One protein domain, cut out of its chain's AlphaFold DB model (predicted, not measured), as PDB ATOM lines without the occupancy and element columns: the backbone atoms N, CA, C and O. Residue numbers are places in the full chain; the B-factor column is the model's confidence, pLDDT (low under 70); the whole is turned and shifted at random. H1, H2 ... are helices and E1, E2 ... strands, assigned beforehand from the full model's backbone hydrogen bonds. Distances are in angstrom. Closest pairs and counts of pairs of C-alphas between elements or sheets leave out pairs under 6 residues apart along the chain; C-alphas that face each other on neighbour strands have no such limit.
ATOM      1  N   PHE A  13     219.829 250.118 275.032       51.19
ATOM      2  CA  PHE A  13     218.616 250.569 274.363       51.19
ATOM      3  C   PHE A  13     217.472 250.638 275.373       51.19
ATOM      4  O   PHE A  13     217.137 249.625 275.980       51.19
ATOM      5  N   ILE A  14     216.865 251.809 275.561       53.50
ATOM      6  CA  ILE A  14     215.760 252.016 276.510       53.50
ATOM      7  C   ILE A  14     214.511 252.444 275.734       53.50
ATOM      8  O   ILE A  14     214.516 253.514 275.133       53.50
ATOM      9  N   TYR A  15     213.446 251.638 275.779       52.00
ATOM     10  CA  TYR A  15     212.153 251.925 275.147       52.00
ATOM     11  C   TYR A  15     211.207 252.635 276.156       52.00
ATOM     12  O   TYR A  15     211.279 252.398 277.362       52.00
ATOM     13  N   TYR A  16     210.399 253.602 275.696       59.47
ATOM     14  CA  TYR A  16     210.037 254.825 276.455       59.47
ATOM     15  C   TYR A  16     208.879 254.729 277.487       59.47
ATOM     16  O   TYR A  16     207.808 254.221 277.175       59.47
ATOM     17  N   ARG A  17     209.051 255.374 278.664       54.59
ATOM     18  CA  ARG A  17     208.048 256.085 279.516       54.59
ATOM     19  C   ARG A  17     208.801 257.030 280.487       54.59
ATOM     20  O   ARG A  17     209.982 256.796 280.717       54.59
ATOM     21  N   ASP A  18     208.179 258.053 281.095       57.91
ATOM     22  CA  ASP A  18     208.865 259.030 281.991       57.91
ATOM     23  C   ASP A  18     209.664 258.390 283.148       57.91
ATOM     24  O   ASP A  18     210.676 258.918 283.607       57.91
ATOM     25  N   GLU A  19     209.232 257.224 283.623       58.66
ATOM     26  CA  GLU A  19     209.888 256.474 284.698       58.66
ATOM     27  C   GLU A  19     211.213 255.823 284.240       58.66
ATOM     28  O   GLU A  19     212.119 255.624 285.052       58.66
ATOM     29  N   ALA A  20     211.370 255.580 282.932       58.19
ATOM     30  CA  ALA A  20     212.581 255.051 282.306       58.19
ATOM     31  C   ALA A  20     213.765 256.016 282.378       58.19
ATOM     32  O   ALA A  20     214.909 255.580 282.504       58.19
ATOM     33  N   LEU A  21     213.488 257.324 282.335       61.94
ATOM     34  CA  LEU A  21     214.503 258.376 282.405       61.94
ATOM     35  C   LEU A  21     215.283 258.317 283.715       61.94
ATOM     36  O   LEU A  21     216.489 258.502 283.699       61.94
ATOM     37  N   LYS A  22     214.641 257.966 284.833       67.06
ATOM     38  CA  LYS A  22     215.333 257.840 286.127       67.06
ATOM     39  C   LYS A  22     216.325 256.679 286.141       67.06
ATOM     40  O   LYS A  22     217.392 256.782 286.741       67.06
ATOM     41  N   VAL A  23     215.974 255.570 285.487       66.69
ATOM     42  CA  VAL A  23     216.872 254.417 285.333       66.69
ATOM     43  C   VAL A  23     217.997 254.767 284.362       66.69
ATOM     44  O   VAL A  23     219.151 254.475 284.656       66.69
ATOM     45  N   ALA A  24     217.686 255.451 283.258       66.06
ATOM     46  CA  ALA A  24     218.678 255.957 282.315       66.06
ATOM     47  C   ALA A  24     219.678 256.899 283.006       66.06
ATOM     48  O   ALA A  24     220.863 256.605 283.000       66.06
ATOM     49  N   GLU A  25     219.211 257.942 283.697       70.56
ATOM     50  CA  GLU A  25     220.030 258.889 284.473       70.56
ATOM     51  C   GLU A  25     220.906 258.174 285.512       70.56
ATOM     52  O   GLU A  25     222.087 258.488 285.679       70.56
ATOM     53  N   TYR A  26     220.349 257.172 286.200       70.06
ATOM     54  CA  TYR A  26     221.119 256.344 287.121       70.06
ATOM     55  C   TYR A  26     222.237 255.586 286.393       70.06
ATOM     56  O   TYR A  26     223.375 255.583 286.860       70.06
ATOM     57  N   LEU A  27     221.945 254.978 285.242       66.94
ATOM     58  CA  LEU A  27     222.905 254.216 284.441       66.94
ATOM     59  C   LEU A  27     223.942 255.101 283.730       66.94
ATOM     60  O   LEU A  27     225.088 254.675 283.608       66.94
ATOM     61  N   GLU A  28     223.602 256.332 283.339       68.50
ATOM     62  CA  GLU A  28     224.531 257.320 282.760       68.50
ATOM     63  C   GLU A  28     225.672 257.663 283.725       68.50
ATOM     64  O   GLU A  28     226.790 257.962 283.305       68.50
ATOM     65  N   SER A  29     225.431 257.561 285.038       67.12
ATOM     66  CA  SER A  29     226.491 257.735 286.039       67.12
ATOM     67  C   SER A  29     227.546 256.617 286.014       67.12
ATOM     68  O   SER A  29     228.615 256.756 286.617       67.12
ATOM     69  N   PHE A  30     227.277 255.523 285.294       60.03
ATOM     70  CA  PHE A  30     228.141 254.352 285.192       60.03
ATOM     71  C   PHE A  30     228.576 254.013 283.748       60.03
ATOM     72  O   PHE A  30     229.637 253.401 283.604       60.03
ATOM     73  N   PHE A  31     227.826 254.406 282.703       61.00
ATOM     74  CA  PHE A  31     228.036 253.979 281.303       61.00
ATOM     75  C   PHE A  31     227.823 255.102 280.272       61.00
ATOM     76  O   PHE A  31     227.122 256.074 280.537       61.00
ATOM     77  N   GLU A  32     228.387 254.939 279.067       59.88
ATOM     78  CA  GLU A  32     227.965 255.705 277.882       59.88
ATOM     79  C   GLU A  32     226.750 255.017 277.255       59.88
ATOM     80  O   GLU A  32     226.860 253.863 276.854       59.88
ATOM     81  N   LEU A  33     225.602 255.701 277.204       60.34
ATOM     82  CA  LEU A  33     224.330 255.143 276.736       60.34
ATOM     83  C   LEU A  33     223.974 255.646 275.332       60.34
ATOM     84  O   LEU A  33     224.141 256.829 275.036       60.34
ATOM     85  N   GLU A  34     223.386 254.776 274.507       59.25
ATOM     86  CA  GLU A  34     222.715 255.171 273.265       59.25
ATOM     87  C   GLU A  34     221.206 254.951 273.401       59.25
ATOM     88  O   GLU A  34     220.693 253.838 273.299       59.25
ATOM     89  N   LEU A  35     220.477 256.040 273.645       58.69
ATOM     90  CA  LEU A  35     219.030 256.002 273.834       58.69
ATOM     91  C   LEU A  35     218.308 255.923 272.482       58.69
ATOM     92  O   LEU A  35     218.175 256.929 271.781       58.69
ATOM     93  N   LEU A  36     217.778 254.748 272.137       56.03
ATOM     94  CA  LEU A  36     216.820 254.609 271.039       56.03
ATOM     95  C   LEU A  36     215.414 254.979 271.510       56.03
ATOM     96  O   LEU A  36     214.817 254.296 272.333       56.03
ATOM     97  N   LYS A  37     214.868 256.064 270.960       55.31
ATOM     98  CA  LYS A  37     213.508 256.516 271.263       55.31
ATOM     99  C   LYS A  37     212.499 255.786 270.377       55.31
ATOM    100  O   LYS A  37     212.354 256.132 269.208       55.31
ATOM    101  N   GLU A  38     211.782 254.826 270.946       57.59
ATOM    102  CA  GLU A  38     210.577 254.233 270.354       57.59
ATOM    103  C   GLU A  38     209.453 254.283 271.401       57.59
ATOM    104  O   GLU A  38     209.660 253.875 272.548       57.59
ATOM    105  N   GLU A  39     208.285 254.814 271.030       56.12
ATOM    106  CA  GLU A  39     207.089 254.762 271.880       56.12
ATOM    107  C   GLU A  39     206.527 253.337 271.872       56.12
ATOM    108  O   GLU A  39     206.223 252.790 270.811       56.12
ATOM    109  N   ARG A  40     206.395 252.733 273.058       58.09
ATOM    110  CA  ARG A  40     205.755 251.429 273.266       58.09
ATOM    111  C   ARG A  40     204.815 251.503 274.466       58.09
ATOM    112  O   ARG A  40     205.018 252.318 275.363       58.09
ATOM    113  N   ASP A  41     203.794 250.650 274.471       55.09
ATOM    114  CA  ASP A  41     202.823 250.570 275.570       55.09
ATOM    115  C   ASP A  41     203.425 249.929 276.840       55.09
ATOM    116  O   ASP A  41     202.915 250.125 277.946       55.09
ATOM    117  N   ASP A  42     204.519 249.178 276.696       56.47
ATOM    118  CA  ASP A  42     205.224 248.455 277.747       56.47
ATOM    119  C   ASP A  42     206.658 248.968 277.967       56.47
ATOM    120  O   ASP A  42     207.419 249.223 277.033       56.47
ATOM    121  N   PHE A  43     207.055 249.106 279.240       61.22
ATOM    122  CA  PHE A  43     208.437 249.439 279.585       61.22
ATOM    123  C   PHE A  43     209.340 248.243 279.294       61.22
ATOM    124  O   PHE A  43     209.157 247.169 279.873       61.22
ATOM    125  N   SER A  44     210.358 248.455 278.465       64.31
ATOM    126  CA  SER A  44     211.459 247.514 278.331       64.31
ATOM    127  C   SER A  44     212.779 248.223 278.063       64.31
ATOM    128  O   SER A  44     212.826 249.288 277.443       64.31
ATOM    129  N   PHE A  45     213.878 247.632 278.522       66.69
ATOM    130  CA  PHE A  45     215.204 248.047 278.081       66.69
ATOM    131  C   PHE A  45     216.128 246.854 277.888       66.69
ATOM    132  O   PHE A  45     216.036 245.844 278.586       66.69
ATOM    133  N   THR A  46     217.041 246.996 276.936       66.38
ATOM    134  CA  THR A  46     218.034 245.992 276.580       66.38
ATOM    135  C   THR A  46     219.419 246.530 276.891       66.38
ATOM    136  O   THR A  46     219.820 247.569 276.371       66.38
ATOM    137  N   ILE A  47     220.187 245.796 277.689       67.31
ATOM    138  CA  ILE A  47     221.627 246.013 277.833       67.31
ATOM    139  C   ILE A  47     222.335 245.116 276.817       67.31
ATOM    140  O   ILE A  47     222.191 243.890 276.864       67.31
ATOM    141  N   LYS A  48     223.115 245.726 275.917       60.41
ATOM    142  CA  LYS A  48     223.962 245.030 274.948       60.41
ATOM    143  C   LYS A  48     225.394 245.568 275.013       60.41
ATOM    144  O   LYS A  48     225.620 246.770 275.099       60.41
ATOM    145  N   THR A  49     226.383 244.682 274.944       56.97
ATOM    146  CA  THR A  49     227.772 245.078 274.650       56.97
ATOM    147  C   THR A  49     228.226 244.417 273.359       56.97
ATOM    148  O   THR A  49     227.610 243.445 272.925       56.97
ATOM    149  N   GLU A  50     229.268 244.960 272.725       53.16
ATOM    150  CA  GLU A  50     229.770 244.481 271.426       53.16
ATOM    151  C   GLU A  50     230.163 242.990 271.436       53.16
ATOM    152  O   GLU A  50     230.048 242.337 270.403       53.16
ATOM    153  N   ASP A  51     230.532 242.440 272.602       54.59
ATOM    154  CA  ASP A  51     231.015 241.062 272.789       54.59
ATOM    155  C   ASP A  51     230.151 240.207 273.757       54.59
ATOM    156  O   ASP A  51     230.574 239.117 274.159       54.59
ATOM    157  N   SER A  52     228.961 240.672 274.174       60.47
ATOM    158  CA  SER A  52     228.102 239.964 275.149       60.47
ATOM    159  C   SER A  52     226.732 239.572 274.604       60.47
ATOM    160  O   SER A  52     226.213 240.174 273.666       60.47
ATOM    161  N   GLY A  53     226.096 238.605 275.272       59.34
ATOM    162  CA  GLY A  53     224.691 238.256 275.063       59.34
ATOM    163  C   GLY A  53     223.743 239.411 275.391       59.34
ATOM    164  O   GLY A  53     224.155 240.464 275.893       59.34
ATOM    165  N   HIS A  54     222.460 239.212 275.099       72.81
ATOM    166  CA  HIS A  54     221.422 240.228 275.279       72.81
ATOM    167  C   HIS A  54     220.745 240.074 276.644       72.81
ATOM    168  O   HIS A  54     220.291 238.982 276.989       72.81
ATOM    169  N   ILE A  55     220.644 241.167 277.404       73.06
ATOM    170  CA  ILE A  55     219.903 241.204 278.670       73.06
ATOM    171  C   ILE A  55     218.725 242.154 278.494       73.06
ATOM    172  O   ILE A  55     218.928 243.352 278.320       73.06
ATOM    173  N   ASN A  56     217.509 241.629 278.548       76.88
ATOM    174  CA  ASN A  56     216.273 242.390 278.415       76.88
ATOM    175  C   ASN A  56     215.576 242.487 279.768       76.88
ATOM    176  O   ASN A  56     215.479 241.494 280.483       76.88
ATOM    177  N   TYR A  57     215.079 243.664 280.109       74.88
ATOM    178  CA  TYR A  57     214.207 243.890 281.254       74.88
ATOM    179  C   TYR A  57     212.834 244.292 280.739       74.88
ATOM    180  O   TYR A  57     212.747 245.240 279.967       74.88
ATOM    181  N   ASP A  58     211.785 243.623 281.216       73.50
ATOM    182  CA  ASP A  58     210.391 243.875 280.804       73.50
ATOM    183  C   ASP A  58     209.578 244.609 281.896       73.50
ATOM    184  O   ASP A  58     208.343 244.565 281.933       73.50
ATOM    185  N   PHE A  59     210.274 245.218 282.861       72.38
ATOM    186  CA  PHE A  59     209.698 246.050 283.918       72.38
ATOM    187  C   PHE A  59     210.751 246.999 284.498       72.38
ATOM    188  O   PHE A  59     211.951 246.741 284.388       72.38
ATOM    189  N   ILE A  60     210.292 248.088 285.122       67.06
ATOM    190  CA  ILE A  60     211.150 249.114 285.727       67.06
ATOM    191  C   ILE A  60     211.787 248.532 286.994       67.06
ATOM    192  O   ILE A  60     211.064 248.278 287.961       67.06
ATOM    193  N   PRO A  61     213.117 248.328 287.033       65.75
ATOM    194  CA  PRO A  61     213.787 247.856 288.232       65.75
ATOM    195  C   PRO A  61     213.679 248.928 289.314       65.75
ATOM    196  O   PRO A  61     214.100 250.066 289.109       65.75
ATOM    197  N   GLU A  62     213.154 248.570 290.481       64.50
ATOM    198  CA  GLU A  62     213.096 249.469 291.635       64.50
ATOM    199  C   GLU A  62     213.909 248.910 292.805       64.50
ATOM    200  O   GLU A  62     214.068 247.698 292.956       64.50
ATOM    201  N   MET A  63     214.411 249.814 293.656       64.19
ATOM    202  CA  MET A  63     215.081 249.519 294.930       64.19
ATOM    203  C   MET A  63     216.169 248.435 294.838       64.19
ATOM    204  O   MET A  63     217.329 248.739 294.561       64.19
ATOM    205  N   HIS A  64     215.814 247.179 295.100       62.81
ATOM    206  CA  HIS A  64     216.737 246.059 295.184       62.81
ATOM    207  C   HIS A  64     217.272 245.627 293.811       62.81
ATOM    208  O   HIS A  64     218.463 245.342 293.701       62.81
ATOM    209  N   GLU A  65     216.466 245.654 292.748       61.38
ATOM    210  CA  GLU A  65     216.914 245.239 291.405       61.38
ATOM    211  C   GLU A  65     217.870 246.262 290.766       61.38
ATOM    212  O   GLU A  65     218.798 245.887 290.047       61.38
ATOM    213  N   LEU A  66     217.745 247.552 291.119       62.03
ATOM    214  CA  LEU A  66     218.704 248.591 290.712       62.03
ATOM    215  C   LEU A  66     220.124 248.291 291.202       62.03
ATOM    216  O   LEU A  66     221.083 248.680 290.546       62.03
ATOM    217  N   THR A  67     220.282 247.583 292.327       63.91
ATOM    218  CA  THR A  67     221.614 247.234 292.854       63.91
ATOM    219  C   THR A  67     222.341 246.205 291.992       63.91
ATOM    220  O   THR A  67     223.574 246.211 291.948       63.91
ATOM    221  N   ALA A  68     221.593 245.379 291.251       62.66
ATOM    222  CA  ALA A  68     222.170 244.405 290.339       62.66
ATOM    223  C   ALA A  68     222.791 245.091 289.112       62.66
ATOM    224  O   ALA A  68     223.843 244.660 288.646       62.66
ATOM    225  N   LEU A  69     222.200 246.186 288.615       64.94
ATOM    226  CA  LEU A  69     222.588 246.814 287.344       64.94
ATOM    227  C   LEU A  69     224.041 247.342 287.306       64.94
ATOM    228  O   LEU A  69     224.769 246.984 286.376       64.94
ATOM    229  N   PRO A  70     224.549 248.106 288.298       59.28
ATOM    230  CA  PRO A  70     225.950 248.531 288.306       59.28
ATOM    231  C   PRO A  70     226.923 247.355 288.431       59.28
ATOM    232  O   PRO A  70     228.026 247.398 287.885       59.28
ATOM    233  N   ASN A  71     226.536 246.303 289.161       60.25
ATOM    234  CA  ASN A  71     227.361 245.111 289.358       60.25
ATOM    235  C   ASN A  71     227.418 244.242 288.107       60.25
ATOM    236  O   ASN A  71     228.489 243.726 287.788       60.25
ATOM    237  N   ILE A  72     226.291 244.108 287.409       62.00
ATOM    238  CA  ILE A  72     226.189 243.501 286.085       62.00
ATOM    239  C   ILE A  72     227.190 244.188 285.179       62.00
ATOM    240  O   ILE A  72     228.126 243.550 284.715       62.00
ATOM    241  N   ALA A  73     227.083 245.503 285.043       55.12
ATOM    242  CA  ALA A  73     227.821 246.218 284.025       55.12
ATOM    243  C   ALA A  73     229.297 246.509 284.383       55.12
ATOM    244  O   ALA A  73     230.126 246.643 283.488       55.12
ATOM    245  N   ARG A  74     229.691 246.429 285.666       54.09
ATOM    246  CA  ARG A  74     231.110 246.303 286.074       54.09
ATOM    247  C   ARG A  74     231.707 244.913 285.833       54.09
ATOM    248  O   ARG A  74     232.924 244.799 285.708       54.09
ATOM    249  N   LYS A  75     230.888 243.855 285.819       55.28
ATOM    250  CA  LYS A  75     231.313 242.448 285.675       55.28
ATOM    251  C   LYS A  75     231.003 241.859 284.295       55.28
ATOM    252  O   LYS A  75     231.130 240.648 284.130       55.28
ATOM    253  N   LEU A  76     230.669 242.698 283.308       52.94
ATOM    254  CA  LEU A  76     230.521 242.282 281.907       52.94
ATOM    255  C   LEU A  76     231.848 241.821 281.269       52.94
ATOM    256  O   LEU A  76     231.848 241.333 280.148       52.94
ATOM    257  N   PHE A  77     232.965 241.900 281.998       49.97
ATOM    258  CA  PHE A  77     234.277 241.441 281.552       49.97
ATOM    259  C   PHE A  77     234.701 240.199 282.339       49.97
ATOM    260  O   PHE A  77     234.873 240.233 283.560       49.97
ATOM    261  N   GLY A  78     234.885 239.091 281.630       50.94
ATOM    262  CA  GLY A  78     235.397 237.838 282.171       50.94
ATOM    263  C   GLY A  78     235.864 236.915 281.049       50.94
ATOM    264  O   GLY A  78     235.587 237.170 279.879       50.94
ATOM    265  N   GLU A  79     236.585 235.850 281.396       50.44
ATOM    266  CA  GLU A  79     236.992 234.829 280.424       50.44
ATOM    267  C   GLU A  79     235.763 234.276 279.683       50.44
ATOM    268  O   GLU A  79     234.762 233.916 280.318       50.44
ATOM    269  N   LYS A  80     235.836 234.242 278.342       56.59
ATOM    270  CA  LYS A  80     234.774 233.724 277.469       56.59
ATOM    271  C   LYS A  80     234.414 232.301 277.895       56.59
ATOM    272  O   LYS A  80     235.284 231.440 278.011       56.59
ATOM    273  N   ILE A  81     233.126 232.050 278.100       57.94
ATOM    274  CA  ILE A  81     232.603 230.693 278.247       57.94
ATOM    275  C   ILE A  81     232.262 230.190 276.840       57.94
ATOM    276  O   ILE A  81     231.859 230.953 275.969       57.94
ATOM    277  N   SER A  82     232.471 228.894 276.614       55.56
ATOM    278  CA  SER A  82     232.110 228.145 275.397       55.56
ATOM    279  C   SER A  82     230.751 228.542 274.794       55.56
ATOM    280  O   SER A  82     229.840 228.840 275.553       55.56
ATOM    281  N   ASN A  83     230.594 228.423 273.470       64.81
ATOM    282  CA  ASN A  83     229.358 228.663 272.705       64.81
ATOM    283  C   ASN A  83     228.136 227.883 273.250       64.81
ATOM    284  O   ASN A  83     227.913 226.734 272.877       64.81
ATOM    285  N   ILE A  84     227.331 228.502 274.115       71.56
ATOM    286  CA  ILE A  84     226.032 227.972 274.570       71.56
ATOM    287  C   ILE A  84     224.929 228.797 273.926       71.56
ATOM    288  O   ILE A  84     224.932 230.016 274.068       71.56
ATOM    289  N   LYS A  85     223.963 228.156 273.271       81.19
ATOM    290  CA  LYS A  85     222.774 228.842 272.764       81.19
ATOM    291  C   LYS A  85     221.595 228.532 273.673       81.19
ATOM    292  O   LYS A  85     221.122 227.399 273.682       81.19
ATOM    293  N   ALA A  86     221.138 229.520 274.437       82.06
ATOM    294  CA  ALA A  86     220.006 229.335 275.336       82.06
ATOM    295  C   ALA A  86     219.264 230.635 275.650       82.06
ATOM    296  O   ALA A  86     219.850 231.717 275.679       82.06
ATOM    297  N   LYS A  87     217.974 230.481 275.940       88.31
ATOM    298  CA  LYS A  87     217.085 231.515 276.464       88.31
ATOM    299  C   LYS A  87     216.894 231.301 277.962       88.31
ATOM    300  O   LYS A  87     216.620 230.179 278.386       88.31
ATOM    301  N   ILE A  88     217.032 232.352 278.761       89.56
ATOM    302  CA  ILE A  88     216.864 232.309 280.213       89.56
ATOM    303  C   ILE A  88     215.899 233.415 280.637       89.56
ATOM    304  O   ILE A  88     216.244 234.591 280.578       89.56
ATOM    305  N   ASP A  89     214.714 233.050 281.110       91.12
ATOM    306  CA  ASP A  89     213.775 233.986 281.723       91.12
ATOM    307  C   ASP A  89     213.942 233.963 283.248       91.12
ATOM    308  O   ASP A  89     213.935 232.902 283.863       91.12
ATOM    309  N   ILE A  90     214.096 235.122 283.878       91.12
ATOM    310  CA  ILE A  90     214.211 235.294 285.326       91.12
ATOM    311  C   ILE A  90     213.019 236.126 285.787       91.12
ATOM    312  O   ILE A  90     212.958 237.323 285.531       91.12
ATOM    313  N   TYR A  91     212.073 235.504 286.478       91.25
ATOM    314  CA  TYR A  91     210.905 236.167 287.038       91.25
ATOM    315  C   TYR A  91     211.201 236.639 288.462       91.25
ATOM    316  O   TYR A  91     211.574 235.842 289.330       91.25
ATOM    317  N   VAL A  92     211.031 237.937 288.697       90.38
ATOM    318  CA  VAL A  92     211.359 238.628 289.952       90.38
ATOM    319  C   VAL A  92     210.237 239.583 290.371       90.38
ATOM    320  O   VAL A  92     209.286 239.806 289.628       90.38
ATOM    321  N   THR A  93     210.343 240.150 291.574       86.75
ATOM    322  CA  THR A  93     209.497 241.262 292.043       86.75
ATOM    323  C   THR A  93     210.355 242.302 292.767       86.75
ATOM    324  O   THR A  93     211.375 241.954 293.364       86.75
ATOM    325  N   ASN A  94     209.924 243.570 292.786       79.50
ATOM    326  CA  ASN A  94     210.694 244.693 293.360       79.50
ATOM    327  C   ASN A  94     211.026 244.557 294.860       79.50
ATOM    328  O   ASN A  94     211.951 245.199 295.357       79.50
ATOM    329  N   PHE A  95     210.294 243.713 295.594       79.75
ATOM    330  CA  PHE A  95     210.446 243.528 297.043       79.75
ATOM    331  C   PHE A  95     211.144 242.217 297.424       79.75
ATOM    332  O   PHE A  95     211.210 241.862 298.600       79.75
ATOM    333  N   CYS A  96     211.650 241.471 296.445       83.62
ATOM    334  CA  CYS A  96     212.315 240.199 296.673       83.62
ATOM    335  C   CYS A  96     213.782 240.412 297.099       83.62
ATOM    336  O   CYS A  96     214.602 240.816 296.276       83.62
ATOM    337  N   PRO A  97     214.181 240.082 298.343       83.31
ATOM    338  CA  PRO A  97     215.550 240.325 298.812       83.31
ATOM    339  C   PRO A  97     216.593 239.413 298.143       83.31
ATOM    340  O   PRO A  97     217.778 239.738 298.101       83.31
ATOM    341  N   THR A  98     216.169 238.257 297.624       85.25
ATOM    342  CA  THR A  98     217.052 237.251 297.008       85.25
ATOM    343  C   THR A  98     217.240 237.474 295.504       85.25
ATOM    344  O   THR A  98     218.250 237.048 294.940       85.25
ATOM    345  N   CYS A  99     216.285 238.138 294.853       87.88
ATOM    346  CA  CYS A  99     216.227 238.296 293.403       87.88
ATOM    347  C   CYS A  99     217.442 239.032 292.814       87.88
ATOM    348  O   CYS A  99     218.031 238.472 291.881       87.88
ATOM    349  N   PRO A 100     217.958 240.127 293.413       83.38
ATOM    350  CA  PRO A 100     219.097 240.845 292.843       83.38
ATOM    351  C   PRO A 100     220.330 239.956 292.707       83.38
ATOM    352  O   PRO A 100     221.008 239.960 291.684       83.38
ATOM    353  N   LYS A 101     220.598 239.111 293.711       83.38
ATOM    354  CA  LYS A 101     221.747 238.197 293.697       83.38
ATOM    355  C   LYS A 101     221.613 237.123 292.617       83.38
ATOM    356  O   LYS A 101     222.616 236.715 292.033       83.38
ATOM    357  N   VAL A 102     220.396 236.637 292.368       86.31
ATOM    358  CA  VAL A 102     220.135 235.646 291.317       86.31
ATOM    359  C   VAL A 102     220.276 236.281 289.939       86.31
ATOM    360  O   VAL A 102     220.996 235.727 289.109       86.31
ATOM    361  N   VAL A 103     219.696 237.464 289.732       85.00
ATOM    362  CA  VAL A 103     219.847 238.242 288.497       85.00
ATOM    363  C   VAL A 103     221.323 238.534 288.231       85.00
ATOM    364  O   VAL A 103     221.831 238.170 287.174       85.00
ATOM    365  N   GLU A 104     222.067 239.054 289.212       80.31
ATOM    366  CA  GLU A 104     223.514 239.272 289.088       80.31
ATOM    367  C   GLU A 104     224.281 238.004 288.704       80.31
ATOM    368  O   GLU A 104     225.242 238.062 287.940       80.31
ATOM    369  N   ASN A 105     223.926 236.856 289.280       79.94
ATOM    370  CA  ASN A 105     224.622 235.607 289.002       79.94
ATOM    371  C   ASN A 105     224.350 235.113 287.583       79.94
ATOM    372  O   ASN A 105     225.295 234.770 286.881       79.94
ATOM    373  N   VAL A 106     223.089 235.102 287.157       80.75
ATOM    374  CA  VAL A 106     222.695 234.599 285.836       80.75
ATOM    375  C   VAL A 106     223.161 235.546 284.733       80.75
ATOM    376  O   VAL A 106     223.683 235.096 283.718       80.75
ATOM    377  N   VAL A 107     223.089 236.860 284.947       77.81
ATOM    378  CA  VAL A 107     223.520 237.855 283.959       77.81
ATOM    379  C   VAL A 107     225.032 237.809 283.681       77.81
ATOM    380  O   VAL A 107     225.454 238.047 282.549       77.81
ATOM    381  N   LYS A 108     225.865 237.393 284.648       75.62
ATOM    382  CA  LYS A 108     227.298 237.118 284.394       75.62
ATOM    383  C   LYS A 108     227.523 236.059 283.309       75.62
ATOM    384  O   LYS A 108     228.643 235.949 282.817       75.62
ATOM    385  N   LEU A 109     226.515 235.259 282.960       73.69
ATOM    386  CA  LEU A 109     226.603 234.311 281.853       73.69
ATOM    387  C   LEU A 109     226.512 235.018 280.499       73.69
ATOM    388  O   LEU A 109     227.324 234.714 279.628       73.69
ATOM    389  N   ALA A 110     225.608 235.993 280.338       68.81
ATOM    390  CA  ALA A 110     225.509 236.786 279.105       68.81
ATOM    391  C   ALA A 110     226.795 237.573 278.830       68.81
ATOM    392  O   ALA A 110     227.238 237.643 277.688       68.81
ATOM    393  N   ALA A 111     227.462 238.072 279.875       65.31
ATOM    394  CA  ALA A 111     228.783 238.703 279.770       65.31
ATOM    395  C   ALA A 111     229.842 237.828 279.079       65.31
ATOM    396  O   ALA A 111     230.799 238.328 278.503       65.31
ATOM    397  N   LYS A 112     229.703 236.505 279.194       69.69
ATOM    398  CA  LYS A 112     230.715 235.536 278.775       69.69
ATOM    399  C   LYS A 112     230.329 234.790 277.501       69.69
ATOM    400  O   LYS A 112     231.104 233.935 277.076       69.69
ATOM    401  N   ASN A 113     229.147 235.060 276.937       71.06
ATOM    402  CA  ASN A 113     228.591 234.330 275.804       71.06
ATOM    403  C   ASN A 113     227.525 235.151 275.049       71.06
ATOM    404  O   ASN A 113     226.440 235.405 275.571       71.06
ATOM    405  N   GLU A 114     227.826 235.492 273.795       71.50
ATOM    406  CA  GLU A 114     226.964 236.254 272.876       71.50
ATOM    407  C   GLU A 114     225.664 235.536 272.479       71.50
ATOM    408  O   GLU A 114     224.689 236.179 272.101       71.50
ATOM    409  N   ASN A 115     225.620 234.207 272.600       77.31
ATOM    410  CA  ASN A 115     224.493 233.379 272.169       77.31
ATOM    411  C   ASN A 115     223.455 233.125 273.281       77.31
ATOM    412  O   ASN A 115     222.563 232.287 273.114       77.31
ATOM    413  N   LEU A 116     223.571 233.825 274.416       78.06
ATOM    414  CA  LEU A 116     222.581 233.801 275.490       78.06
ATOM    415  C   LEU A 116     221.613 234.976 275.380       78.06
ATOM    416  O   LEU A 116     222.021 236.136 275.292       78.06
ATOM    417  N   GLU A 117     220.327 234.662 275.482       84.44
ATOM    418  CA  GLU A 117     219.263 235.645 275.642       84.44
ATOM    419  C   GLU A 117     218.719 235.557 277.063       84.44
ATOM    420  O   GLU A 117     218.154 234.537 277.456       84.44
ATOM    421  N   ILE A 118     218.899 236.616 277.850       85.94
ATOM    422  CA  ILE A 118     218.411 236.689 279.227       85.94
ATOM    423  C   ILE A 118     217.279 237.710 279.291       85.94
ATOM    424  O   ILE A 118     217.436 238.835 278.825       85.94
ATOM    425  N   TYR A 119     216.159 237.333 279.898       87.19
ATOM    426  CA  TYR A 119     215.007 238.202 280.121       87.19
ATOM    427  C   TYR A 119     214.724 238.284 281.617       87.19
ATOM    428  O   TYR A 119     214.495 237.263 282.254       87.19
ATOM    429  N   VAL A 120     214.722 239.479 282.188       87.25
ATOM    430  CA  VAL A 120     214.345 239.737 283.578       87.25
ATOM    431  C   VAL A 120     212.923 240.290 283.566       87.25
ATOM    432  O   VAL A 120     212.657 241.365 283.029       87.25
ATOM    433  N   ARG A 121     211.985 239.510 284.102       88.31
ATOM    434  CA  ARG A 121     210.541 239.701 283.942       88.31
ATOM    435  C   ARG A 121     209.853 239.917 285.282       88.31
ATOM    436  O   ARG A 121     210.273 239.385 286.308       88.31
ATOM    437  N   ASP A 122     208.749 240.649 285.248       85.69
ATOM    438  CA  ASP A 122     207.895 240.853 286.413       85.69
ATOM    439  C   ASP A 122     207.022 239.616 286.664       85.69
ATOM    440  O   ASP A 122     206.150 239.269 285.862       85.69
ATOM    441  N   ALA A 123     207.255 238.945 287.791       88.75
ATOM    442  CA  ALA A 123     206.513 237.756 288.186       88.75
ATOM    443  C   ALA A 123     205.049 238.047 288.557       88.75
ATOM    444  O   ALA A 123     204.242 237.121 288.549       88.75
ATOM    445  N   THR A 124     204.671 239.300 288.852       84.25
ATOM    446  CA  THR A 124     203.280 239.653 289.210       84.25
ATOM    447  C   THR A 124     202.290 239.427 288.066       84.25
ATOM    448  O   THR A 124     201.087 239.331 288.293       84.25
ATOM    449  N   LYS A 125     202.800 239.286 286.838       84.00
ATOM    450  CA  LYS A 125     202.036 238.975 285.623       84.00
ATOM    451  C   LYS A 125     201.942 237.466 285.344       84.00
ATOM    452  O   LYS A 125     201.583 237.073 284.238       84.00
ATOM    453  N   THR A 126     202.310 236.623 286.307       85.88
ATOM    454  CA  THR A 126     202.398 235.161 286.160       85.88
ATOM    455  C   THR A 126     201.743 234.433 287.333       85.88
ATOM    456  O   THR A 126     201.485 235.033 288.374       85.88
ATOM    457  N   ASP A 127     201.557 233.117 287.202       86.19
ATOM    458  CA  ASP A 127     201.028 232.256 288.272       86.19
ATOM    459  C   ASP A 127     202.108 231.776 289.269       86.19
ATOM    460  O   ASP A 127     201.859 230.901 290.106       86.19
ATOM    461  N   TYR A 128     203.337 232.304 289.195       83.19
ATOM    462  CA  TYR A 128     204.411 231.894 290.097       83.19
ATOM    463  C   TYR A 128     204.155 232.368 291.532       83.19
ATOM    464  O   TYR A 128     204.141 233.557 291.833       83.19
ATOM    465  N   GLN A 129     204.035 231.412 292.456       80.25
ATOM    466  CA  GLN A 129     203.771 231.685 293.877       80.25
ATOM    467  C   GLN A 129     205.015 232.091 294.684       80.25
ATOM    468  O   GLN A 129     204.916 232.437 295.858       80.25
ATOM    469  N   SER A 130     206.204 232.006 294.087       85.31
ATOM    470  CA  SER A 130     207.473 232.327 294.743       85.31
ATOM    471  C   SER A 130     208.472 232.859 293.725       85.31
ATOM    472  O   SER A 130     208.413 232.473 292.564       85.31
ATOM    473  N   VAL A 131     209.377 233.731 294.167       87.88
ATOM    474  CA  VAL A 131     210.431 234.346 293.345       87.88
ATOM    475  C   VAL A 131     211.780 234.315 294.081       87.88
ATOM    476  O   VAL A 131     211.787 234.298 295.316       87.88
ATOM    477  N   PRO A 132     212.929 234.314 293.373       90.75
ATOM    478  CA  PRO A 132     213.071 234.328 291.913       90.75
ATOM    479  C   PRO A 132     212.717 232.981 291.270       90.75
ATOM    480  O   PRO A 132     212.954 231.928 291.865       90.75
ATOM    481  N   VAL A 133     212.190 233.018 290.046       88.81
ATOM    482  CA  VAL A 133     212.016 231.829 289.196       88.81
ATOM    483  C   VAL A 133     212.885 231.977 287.962       88.81
ATOM    484  O   VAL A 133     212.833 233.004 287.304       88.81
ATOM    485  N   ILE A 134     213.666 230.959 287.633       90.31
ATOM    486  CA  ILE A 134     214.487 230.926 286.425       90.31
ATOM    487  C   ILE A 134     213.917 229.861 285.497       90.31
ATOM    488  O   ILE A 134     213.749 228.717 285.913       90.31
ATOM    489  N   VAL A 135     213.634 230.215 284.252       86.81
ATOM    490  CA  VAL A 135     213.170 229.307 283.208       86.81
ATOM    491  C   VAL A 135     214.222 229.254 282.110       86.81
ATOM    492  O   VAL A 135     214.515 230.260 281.478       86.81
ATOM    493  N   LEU A 136     214.807 228.080 281.895       85.62
ATOM    494  CA  LEU A 136     215.783 227.838 280.835       85.62
ATOM    495  C   LEU A 136     215.092 227.160 279.646       85.62
ATOM    496  O   LEU A 136     214.470 226.112 279.820       85.62
ATOM    497  N   ASN A 137     215.239 227.749 278.456       82.12
ATOM    498  CA  ASN A 137     214.698 227.281 277.174       82.12
ATOM    499  C   ASN A 137     213.201 226.931 277.221       82.12
ATOM    500  O   ASN A 137     212.779 225.956 276.607       82.12
ATOM    501  N   ASP A 138     212.413 227.689 277.989       81.50
ATOM    502  CA  ASP A 138     210.973 227.464 278.194       81.50
ATOM    503  C   ASP A 138     210.606 226.096 278.827       81.50
ATOM    504  O   ASP A 138     209.430 225.748 278.923       81.50
ATOM    505  N   THR A 139     211.583 225.315 279.311       69.44
ATOM    506  CA  THR A 139     211.371 223.941 279.809       69.44
ATOM    507  C   THR A 139     211.749 223.756 281.278       69.44
ATOM    508  O   THR A 139     210.970 223.201 282.069       69.44
ATOM    509  N   PHE A 140     212.939 224.210 281.678       71.88
ATOM    510  CA  PHE A 140     213.476 223.947 283.015       71.88
ATOM    511  C   PHE A 140     213.214 225.111 283.951       71.88
ATOM    512  O   PHE A 140     213.798 226.176 283.797       71.88
ATOM    513  N   THR A 141     212.355 224.882 284.943       79.75
ATOM    514  CA  THR A 141     211.984 225.870 285.960       79.75
ATOM    515  C   THR A 141     212.765 225.625 287.249       79.75
ATOM    516  O   THR A 141     212.638 224.563 287.862       79.75
ATOM    517  N   PHE A 142     213.520 226.621 287.697       81.88
ATOM    518  CA  PHE A 142     214.240 226.641 288.966       81.88
ATOM    519  C   PHE A 142     213.636 227.718 289.863       81.88
ATOM    520  O   PHE A 142     213.355 228.817 289.401       81.88
ATOM    521  N   ILE A 143     213.445 227.417 291.147       81.56
ATOM    522  CA  ILE A 143     212.919 228.368 292.135       81.56
ATOM    523  C   ILE A 143     214.025 228.665 293.145       81.56
ATOM    524  O   ILE A 143     214.615 227.734 293.699       81.56
ATOM    525  N   GLY A 144     214.270 229.948 293.408       82.06
ATOM    526  CA  GLY A 144     215.294 230.421 294.332       82.06
ATOM    527  C   GLY A 144     216.675 230.533 293.687       82.06
ATOM    528  O   GLY A 144     216.819 230.856 292.510       82.06
ATOM    529  N   THR A 145     217.723 230.314 294.478       78.31
ATOM    530  CA  THR A 145     219.106 230.387 293.991       78.31
ATOM    531  C   THR A 145     219.453 229.168 293.142       78.31
ATOM    532  O   THR A 145     219.286 228.041 293.604       78.31
ATOM    533  N   VAL A 146     220.002 229.392 291.946       74.06
ATOM    534  CA  VAL A 146     220.538 228.337 291.075       74.06
ATOM    535  C   VAL A 146     222.066 228.364 291.076       74.06
ATOM    536  O   VAL A 146     222.677 229.434 291.146       74.06
ATOM    537  N   ASP A 147     222.679 227.188 290.983       73.69
ATOM    538  CA  ASP A 147     224.099 227.055 290.662       73.69
ATOM    539  C   ASP A 147     224.294 227.300 289.154       73.69
ATOM    540  O   ASP A 147     223.615 226.690 288.323       73.69
ATOM    541  N   LEU A 148     225.194 228.216 288.794       74.31
ATOM    542  CA  LEU A 148     225.423 228.594 287.398       74.31
ATOM    543  C   LEU A 148     225.973 227.435 286.570       74.31
ATOM    544  O   LEU A 148     225.628 227.333 285.396       74.31
ATOM    545  N   ASP A 149     226.756 226.541 287.175       68.75
ATOM    546  CA  ASP A 149     227.322 225.396 286.466       68.75
ATOM    547  C   ASP A 149     226.220 224.426 286.019       68.75
ATOM    548  O   ASP A 149     226.302 223.846 284.937       68.75
ATOM    549  N   ILE A 150     225.153 224.291 286.813       70.75
ATOM    550  CA  ILE A 150     223.977 223.481 286.465       70.75
ATOM    551  C   ILE A 150     223.258 224.096 285.267       70.75
ATOM    552  O   ILE A 150     222.942 223.402 284.301       70.75
ATOM    553  N   LEU A 151     223.017 225.407 285.322       76.56
ATOM    554  CA  LEU A 151     222.305 226.117 284.266       76.56
ATOM    555  C   LEU A 151     223.081 226.053 282.942       76.56
ATOM    556  O   LEU A 151     222.497 225.727 281.912       76.56
ATOM    557  N   ILE A 152     224.396 226.290 282.985       75.62
ATOM    558  CA  ILE A 152     225.322 226.189 281.847       75.62
ATOM    559  C   ILE A 152     225.255 224.805 281.203       75.62
ATOM    560  O   ILE A 152     225.150 224.698 279.984       75.62
ATOM    561  N   SER A 153     225.325 223.740 281.990       71.31
ATOM    562  CA  SER A 153     225.422 222.392 281.433       71.31
ATOM    563  C   SER A 153     224.114 221.890 280.847       71.31
ATOM    564  O   SER A 153     224.113 221.345 279.745       71.31
ATOM    565  N   ILE A 154     222.986 222.187 281.499       73.31
ATOM    566  CA  ILE A 154     221.667 221.931 280.905       73.31
ATOM    567  C   ILE A 154     221.523 222.726 279.601       73.31
ATOM    568  O   ILE A 154     221.071 222.183 278.597       73.31
ATOM    569  N   ALA A 155     221.971 223.985 279.580       75.31
ATOM    570  CA  ALA A 155     221.927 224.832 278.392       75.31
ATOM    571  C   ALA A 155     222.809 224.310 277.238       75.31
ATOM    572  O   ALA A 155     222.489 224.534 276.073       75.31
ATOM    573  N   LYS A 156     223.888 223.580 277.539       72.50
ATOM    574  CA  LYS A 156     224.738 222.902 276.545       72.50
ATOM    575  C   LYS A 156     224.207 221.542 276.090       72.50
ATOM    576  O   LYS A 156     224.800 220.931 275.207       72.50
ATOM    577  N   GLY A 157     223.141 221.033 276.710       64.62
ATOM    578  CA  GLY A 157     222.752 219.628 276.568       64.62
ATOM    579  C   GLY A 157     223.812 218.665 277.119       64.62
ATOM    580  O   GLY A 157     223.811 217.479 276.801       64.62
TER     581      GLY A 157
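This is residues 13 to 157 of the 276 residues of the protein "Thioredoxin-like_fold domain-containing protein" of Geoglobus ahangari (UniProt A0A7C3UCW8). One twisted sheet of six strands has helices over one face, H3 along its middle and H2 and H4 to either side of H3, while its other face bears no named helix. H1 stands beyond the E1 edge of the sheet, with the long unnamed stretch of residues 29 to 44 leading from it back to E1. The printed part has 145 residues, with four named helices and six named strands in the order H1 E1 E2 H2 E3 H3 E4 E5 E6 H4. The sheet runs E1 E2 E4 E3 E5 E6 and is mixed; the class is mixed, helices and strands. The whole is compact, with a radius of gyration of the C-alphas of 14.5 A, and rounded, spanning 41 by 35 by 25 A.

H1, residues 18 to 28, begins at C-alpha 18 (208.865, 259.030, 281.991). E1 is residues 45 to 49 and E2 residues 54 to 57. H2, residues 64 to 74, is 17.0 A long. E3, residues 86 to 92, is 19.4 A long; H3, residues 99 to 110, 17.1 A; E4, residues 116 to 122, 19.6 A. E5 is residues 133 to 136 and E6 residues 140 to 143. H4, residues 148 to 155, ends at C-alpha 155 (221.927, 224.832, 278.392).

E1 and E2 form an antiparallel hairpin, with N 47 and O 55 2.8 A apart. E2 and E4 are parallel, with N 120 and O 56 at 2.7 A. E4 and E3 are parallel, with N 90 and O 119 at 2.7 A. E3 and E5 are antiparallel, with N 91 and O 133 at 2.7 A. E5 and E6 form a hairpin, with N 134 and O 142 at 2.8 A. E3, H3, E4 make a strand-helix-strand unit, two parallel neighbour strands with a helix between them in the chain, and its crossover is right-handed. E2, H2, E3 make a split one, with E4 between its strands and a left-handed crossover. Two layers are formed, H2, H3 and H4 being on the same face of the sheet. H3 runs along the strands over E4, at a height over the sheet of 8.2 A. H4 is only just over E5, with 3 of its C-alphas on that strand. H2 touches H3 at a shallow tilt of 26 degrees, the same way; the closest C-alphas, of Glu 65 and Pro 100, are 5.1 A apart. H1 is not on the sheet, and is close to H2 but not clearly touching it, the closest C-alphas being those of Leu 27 and Pro 70, 7.5 A apart. Every O i to N i+4 pair is within hydrogen-bond range in H4, against 5 of 7 in H1, 6 of 8 in H3 and 3 of 7 in H2, where 5 of 8 O i to N i+3 pairs are.

The C-alphas farthest apart, of Asp 18 and Gly 157, are 42.1 A apart. The printed part has no cut; the links H1 to E1 and H2 to E3 are long. Mean pLDDT of the printed part is 71.2, with 69 residues under 70, among them 27 to 53 and 60 to 83.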